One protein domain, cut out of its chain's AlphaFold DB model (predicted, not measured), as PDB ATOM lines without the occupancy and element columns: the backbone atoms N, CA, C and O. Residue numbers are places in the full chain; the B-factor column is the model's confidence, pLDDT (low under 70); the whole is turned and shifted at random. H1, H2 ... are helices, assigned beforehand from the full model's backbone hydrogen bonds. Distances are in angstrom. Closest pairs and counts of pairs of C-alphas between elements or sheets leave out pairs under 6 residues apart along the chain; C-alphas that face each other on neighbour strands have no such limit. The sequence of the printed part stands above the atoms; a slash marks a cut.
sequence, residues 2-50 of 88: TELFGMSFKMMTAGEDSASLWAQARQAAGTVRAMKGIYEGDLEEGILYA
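Overview. This is residues 2 to 50 of the 88 residues of an uncharacterized protein of Deltaproteobacteria bacterium SM23_61 (UniProt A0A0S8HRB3). One long helix, H2, makes the long arm of an L, and the shorter helix H1 makes the other arm, joined to it through a looped corner at residues 14 to 20. After H2, residues 41 to 50 form a tail with no named element, which turns back near residue 45 and then runs away from the helix to Ala 50. The printed part has 49 residues with two named helices, H1 then H2 along the chain, and no named strand; the class is all helix. The whole is extended, with a radius of gyration of the C-alphas of 15.2 A, and elongated, spanning 42 by 23 by 13 A.

Along the chain. H2 is the longest helix, residues 21 to 40, and measures 27.4 A from first to last C-alpha. It begins with C-alpha 21 at (51.210, -23.608, 33.119) and ends with C-alpha 40 at (25.046, -20.334, 40.404). H1, residues 2 to 13, measures 16.7 A and begins with C-alpha 2 at (57.907, -13.361, 18.921).

Arrangement. H1 and H2 only just touch, with 3 pairs of C-alphas within 8 A, and only at the corner by their link. The closest C-alphas are those of Met 12 and Leu 21, 5.5 A apart. H1 touches with residues 11 to 12 alone, and H2 with residues 21 to 22 alone. Their lines are about perpendicular, at 83 degrees, and their centres are 23.7 A apart. In both H1 and H2, every O i to N i+4 pair is within hydrogen-bond range. Residues 2 to 7 of H1 and residues 24 to 29 of H2 stand free.

Size, cuts and confidence. The two C-alphas farthest apart are those of Thr 2 and Ala 50, at 45.7 A. The printed part has no cut, and the link from H1 to H2, 7 residues, is short. The mean pLDDT of the printed part is 81.2; residues 2 to 3, 7 to 8 and 10 to 19 are under 70.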
ATOM      1  N   THR A   2      57.124 -12.103  18.903       68.25
ATOM      2  CA  THR A   2      57.907 -13.361  18.921       68.25
ATOM      3  C   THR A   2      58.408 -13.763  20.315       68.25
ATOM      4  O   THR A   2      58.259 -14.915  20.703       68.25
ATOM      5  N   GLU A   3      58.911 -12.807  21.101       65.75
ATOM      6  CA  GLU A   3      59.377 -13.045  22.483       65.75
ATOM      7  C   GLU A   3      58.265 -13.551  23.415       65.75
ATOM      8  O   GLU A   3      58.478 -14.451  24.224       65.75
ATOM      9  N   LEU A   4      57.049 -13.016  23.258       70.12
ATOM     10  CA  LEU A   4      55.885 -13.418  24.049       70.12
ATOM     11  C   LEU A   4      55.491 -14.869  23.735       70.12
ATOM     12  O   LEU A   4      55.287 -15.666  24.645       70.12
ATOM     13  N   PHE A   5      55.471 -15.225  22.447       72.88
ATOM     14  CA  PHE A   5      55.216 -16.592  21.986       72.88
ATOM     15  C   PHE A   5      56.277 -17.585  22.486       72.88
ATOM     16  O   PHE A   5      55.938 -18.675  22.948       72.88
ATOM     17  N   GLY A   6      57.558 -17.204  22.442       74.69
ATOM     18  CA  GLY A   6      58.658 -18.030  22.940       74.69
ATOM     19  C   GLY A   6      58.603 -18.253  24.453       74.69
ATOM     20  O   GLY A   6      58.862 -19.359  24.924       74.69
ATOM     21  N   MET A   7      58.215 -17.230  25.217       67.06
ATOM     22  CA  MET A   7      58.030 -17.326  26.666       67.06
ATOM     23  C   MET A   7      56.850 -18.239  27.034       67.06
ATOM     24  O   MET A   7      56.999 -19.089  27.910       67.06
ATOM     25  N   SER A   8      55.720 -18.149  26.321       66.31
ATOM     26  CA  SER A   8      54.573 -19.053  26.512       66.31
ATOM     27  C   SER A   8      54.911 -20.515  26.203       66.31
ATOM     28  O   SER A   8      54.520 -21.401  26.961       66.31
ATOM     29  N   PHE A   9      55.678 -20.781  25.140       71.25
ATOM     30  CA  PHE A   9      56.141 -22.137  24.824       71.25
ATOM     31  C   PHE A   9      57.095 -22.671  25.904       71.25
ATOM     32  O   PHE A   9      56.902 -23.781  26.394       71.25
ATOM     33  N   LYS A  10      58.054 -21.854  26.368       67.81
ATOM     34  CA  LYS A  10      58.972 -22.227  27.459       67.81
ATOM     35  C   LYS A  10      58.250 -22.503  28.778       67.81
ATOM     36  O   LYS A  10      58.599 -23.464  29.447       67.81
ATOM     37  N   MET A  11      57.239 -21.712  29.145       68.12
ATOM     38  CA  MET A  11      56.424 -21.958  30.347       68.12
ATOM     39  C   MET A  11      55.591 -23.244  30.248       68.12
ATOM     40  O   MET A  11      55.338 -23.894  31.260       68.12
ATOM     41  N   MET A  12      55.165 -23.622  29.040       67.12
ATOM     42  CA  MET A  12      54.439 -24.869  28.794       67.12
ATOM     43  C   MET A  12      55.349 -26.101  28.920       67.12
ATOM     44  O   MET A  12      54.889 -27.149  29.369       67.12
ATOM     45  N   THR A  13      56.626 -25.971  28.540       69.75
ATOM     46  CA  THR A  13      57.622 -27.056  28.548       69.75
ATOM     47  C   THR A  13      58.539 -27.062  29.777       69.75
ATOM     48  O   THR A  13      59.340 -27.982  29.922       69.75
ATOM     49  N   ALA A  14      58.476 -26.047  30.644       62.34
ATOM     50  CA  ALA A  14      59.269 -25.978  31.870       62.34
ATOM     51  C   ALA A  14      58.760 -27.013  32.890       62.34
ATOM     52  O   ALA A  14      57.603 -26.965  33.314       62.34
ATOM     53  N   GLY A  15      59.620 -27.972  33.242       57.94
ATOM     54  CA  GLY A  15      59.358 -29.002  34.249       57.94
ATOM     55  C   GLY A  15      59.403 -28.488  35.698       57.94
ATOM     56  O   GLY A  15      59.922 -27.406  35.961       57.94
ATOM     57  N   GLU A  16      58.808 -29.308  36.571       54.69
ATOM     58  CA  GLU A  16      58.709 -29.399  38.049       54.69
ATOM     59  C   GLU A  16      58.979 -28.214  39.011       54.69
ATOM     60  O   GLU A  16      58.341 -28.198  40.062       54.69
ATOM     61  N   ASP A  17      59.785 -27.194  38.703       56.69
ATOM     62  CA  ASP A  17      60.169 -26.152  39.689       56.69
ATOM     63  C   ASP A  17      59.335 -24.861  39.630       56.69
ATOM     64  O   ASP A  17      59.388 -24.009  40.519       56.69
ATOM     65  N   SER A  18      58.508 -24.712  38.599       55.28
ATOM     66  CA  SER A  18      57.403 -23.751  38.591       55.28
ATOM     67  C   SER A  18      56.126 -24.557  38.459       55.28
ATOM     68  O   SER A  18      56.127 -25.571  37.760       55.28
ATOM     69  N   ALA A  19      55.031 -24.161  39.118       60.66
ATOM     70  CA  ALA A  19      53.748 -24.795  38.842       60.66
ATOM     71  C   ALA A  19      53.518 -24.684  37.330       60.66
ATOM     72  O   ALA A  19      53.274 -23.584  36.834       60.66
ATOM     73  N   SER A  20      53.690 -25.796  36.602       74.88
ATOM     74  CA  SER A  20      53.598 -25.830  35.141       74.88
ATOM     75  C   SER A  20      52.351 -25.061  34.727       74.88
ATOM     76  O   SER A  20      51.333 -25.136  35.424       74.88
ATOM     77  N   LEU A  21      52.390 -24.326  33.615       75.19
ATOM     78  CA  LEU A  21      51.210 -23.608  33.119       75.19
ATOM     79  C   LEU A  21      49.961 -24.515  33.109       75.19
ATOM     80  O   LEU A  21      48.862 -24.079  33.438       75.19
ATOM     81  N   TRP A  22      50.154 -25.812  32.858       74.19
ATOM     82  CA  TRP A  22      49.127 -26.845  32.967       74.19
ATOM     83  C   TRP A  22      48.620 -27.111  34.385       74.19
ATOM     84  O   TRP A  22      47.423 -27.304  34.582       74.19
ATOM     85  N   ALA A  23      49.502 -27.143  35.382       81.31
ATOM     86  CA  ALA A  23      49.110 -27.279  36.780       81.31
ATOM     87  C   ALA A  23      48.295 -26.063  37.246       81.31
ATOM     88  O   ALA A  23      47.266 -26.238  37.893       81.31
ATOM     89  N   GLN A  24      48.702 -24.856  36.849       82.31
ATOM     90  CA  GLN A  24      47.959 -23.626  37.139       82.31
ATOM     91  C   GLN A  24      46.599 -23.607  36.430       82.31
ATOM     92  O   GLN A  24      45.582 -23.330  37.061       82.31
ATOM     93  N   ALA A  25      46.551 -23.991  35.150       82.81
ATOM     94  CA  ALA A  25      45.300 -24.111  34.403       82.81
ATOM     95  C   ALA A  25      44.330 -25.119  35.047       82.81
ATOM     96  O   ALA A  25      43.136 -24.841  35.154       82.81
ATOM     97  N   ARG A  26      44.831 -26.264  35.540       82.56
ATOM     98  CA  ARG A  26      44.011 -27.244  36.275       82.56
ATOM     99  C   ARG A  26      43.446 -26.676  37.577       82.56
ATOM    100  O   ARG A  26      42.274 -26.897  37.863       82.56
ATOM    101  N   GLN A  27      44.247 -25.936  38.343       85.69
ATOM    102  CA  GLN A  27      43.772 -25.285  39.568       85.69
ATOM    103  C   GLN A  27      42.701 -24.229  39.263       85.69
ATOM    104  O   GLN A  27      41.642 -24.232  39.888       85.69
ATOM    105  N   ALA A  28      42.930 -23.391  38.248       87.62
ATOM    106  CA  ALA A  28      41.968 -22.381  37.813       87.62
ATOM    107  C   ALA A  28      40.631 -23.003  37.370       87.62
ATOM    108  O   ALA A  28      39.570 -22.488  37.721       87.62
ATOM    109  N   ALA A  29      40.666 -24.140  36.666       88.94
ATOM    110  CA  ALA A  29      39.460 -24.874  36.286       88.94
ATOM    111  C   ALA A  29      38.651 -25.359  37.505       88.94
ATOM    112  O   ALA A  29      37.421 -25.309  37.482       88.94
ATOM    113  N   GLY A  30      39.325 -25.775  38.584       89.25
ATOM    114  CA  GLY A  30      38.676 -26.129  39.850       89.25
ATOM    115  C   GLY A  30      37.917 -24.952  40.465       89.25
ATOM    116  O   GLY A  30      36.758 -25.098  40.848       89.25
ATOM    117  N   THR A  31      38.527 -23.763  40.479       90.81
ATOM    118  CA  THR A  31      37.879 -22.540  40.975       90.81
ATOM    119  C   THR A  31      36.649 -22.167  40.151       90.81
ATOM    120  O   THR A  31      35.611 -21.865  40.729       90.81
ATOM    121  N   VAL A  32      36.720 -22.231  38.816       94.75
ATOM    122  CA  VAL A  32      35.564 -21.923  37.948       94.75
ATOM    123  C   VAL A  32      34.379 -22.837  38.261       94.75
ATOM    124  O   VAL A  32      33.254 -22.363  38.408       94.75
ATOM    125  N   ARG A  33      34.622 -24.142  38.420       95.25
ATOM    126  CA  ARG A  33      33.562 -25.094  38.775       95.25
ATOM    127  C   ARG A  33      33.018 -24.880  40.183       95.25
ATOM    128  O   ARG A  33      31.818 -25.019  40.395       95.25
ATOM    129  N   ALA A  34      33.867 -24.497  41.134       95.38
ATOM    130  CA  ALA A  34      33.407 -24.129  42.468       95.38
ATOM    131  C   ALA A  34      32.470 -22.913  42.437       95.38
ATOM    132  O   ALA A  34      31.447 -22.917  43.115       95.38
ATOM    133  N   MET A  35      32.775 -21.902  41.614       95.44
ATOM    134  CA  MET A  35      31.909 -20.727  41.467       95.44
ATOM    135  C   MET A  35      30.525 -21.109  40.935       95.44
ATOM    136  O   MET A  35      29.517 -20.708  41.515       95.44
ATOM    137  N   LYS A  36      30.483 -21.951  39.896       96.69
ATOM    138  CA  LYS A  36      29.235 -22.478  39.333       96.69
ATOM    139  C   LYS A  36      28.403 -23.251  40.359       96.69
ATOM    140  O   LYS A  36      27.206 -23.020  40.484       96.69
ATOM    141  N   GLY A  37      29.037 -24.130  41.135       96.50
ATOM    142  CA  GLY A  37      28.337 -24.905  42.161       96.50
ATOM    143  C   GLY A  37      27.813 -24.031  43.305       96.50
ATOM    144  O   GLY A  37      26.640 -24.102  43.653       96.50
ATOM    145  N   ILE A  38      28.676 -23.192  43.887       95.44
ATOM    146  CA  ILE A  38      28.382 -22.449  45.125       95.44
ATOM    147  C   ILE A  38      27.450 -21.257  44.885       95.44
ATOM    148  O   ILE A  38      26.573 -21.002  45.708       95.44
ATOM    149  N   TYR A  39      27.652 -20.509  43.797       95.81
ATOM    150  CA  TYR A  39      26.942 -19.248  43.566       95.81
ATOM    151  C   TYR A  39      25.830 -19.365  42.529       95.81
ATOM    152  O   TYR A  39      24.811 -18.691  42.663       95.81
ATOM    153  N   GLU A  40      26.016 -20.193  41.500       96.44
ATOM    154  CA  GLU A  40      25.046 -20.334  40.404       96.44
ATOM    155  C   GLU A  40      24.107 -21.534  40.606       96.44
ATOM    156  O   GLU A  40      23.059 -21.601  39.966       96.44
ATOM    157  N   GLY A  41      24.440 -22.457  41.515       95.62
ATOM    158  CA  GLY A  41      23.642 -23.654  41.782       95.62
ATOM    159  C   GLY A  41      23.664 -24.678  40.642       95.62
ATOM    160  O   GLY A  41      22.731 -25.467  40.515       95.62
ATOM    161  N   ASP A  42      24.703 -24.662  39.801       96.94
ATOM    162  CA  ASP A  42      24.879 -25.601  38.689       96.94
ATOM    163  C   ASP A  42      25.204 -27.004  39.229       96.94
ATOM    164  O   ASP A  42      26.284 -27.241  39.775       96.94
ATOM    165  N   LEU A  43      24.252 -27.930  39.102       94.94
ATOM    166  CA  LEU A  43      24.376 -29.302  39.605       94.94
ATOM    167  C   LEU A  43      25.137 -30.236  38.652       94.94
ATOM    168  O   LEU A  43      25.531 -31.322  39.072       94.94
ATOM    169  N   GLU A  44      25.342 -29.831  37.397       95.62
ATOM    170  CA  GLU A  44      25.940 -30.674  36.358       95.62
ATOM    171  C   GLU A  44      27.438 -30.383  36.200       95.62
ATOM    172  O   GLU A  44      28.262 -31.297  36.186       95.62
ATOM    173  N   GLU A  45      27.816 -29.103  36.129       94.75
ATOM    174  CA  GLU A  45      29.210 -28.670  35.934       94.75
ATOM    175  C   GLU A  45      29.831 -28.033  37.185       94.75
ATOM    176  O   GLU A  45      31.035 -27.737  37.207       94.75
ATOM    177  N   GLY A  46      29.022 -27.791  38.218       95.62
ATOM    178  CA  GLY A  46      29.464 -27.210  39.474       95.62
ATOM    179  C   GLY A  46      30.123 -28.223  40.408       95.62
ATOM    180  O   GLY A  46      29.814 -29.411  40.421       95.62
ATOM    181  N   ILE A  47      31.047 -27.731  41.233       94.81
ATOM    182  CA  ILE A  47      31.641 -28.502  42.329       94.81
ATOM    183  C   ILE A  47      31.242 -27.846  43.647       94.81
ATOM    184  O   ILE A  47      31.528 -26.672  43.874       94.81
ATOM    185  N   LEU A  48      30.616 -28.622  44.531       93.75
ATOM    186  CA  LEU A  48      30.297 -28.211  45.896       93.75
ATOM    187  C   LEU A  48      31.307 -28.806  46.875       93.75
ATOM    188  O   LEU A  48      31.554 -30.012  46.889       93.75
ATOM    189  N   TYR A  49      31.857 -27.958  47.741       91.50
ATOM    190  CA  TYR A  49      32.696 -28.405  48.846       91.50
ATOM    191  C   TYR A  49      31.825 -28.677  50.074       91.50
ATOM    192  O   TYR A  49      31.390 -27.750  50.753       91.50
ATOM    193  N   ALA A  50      31.585 -29.953  50.368       93.19
ATOM    194  CA  ALA A  50      30.871 -30.390  51.562       93.19
ATOM    195  C   ALA A  50      31.562 -31.607  52.194       93.19
ATOM    196  O   ALA A  50      32.039 -32.505  51.500       93.19
TER     197      ALA A  50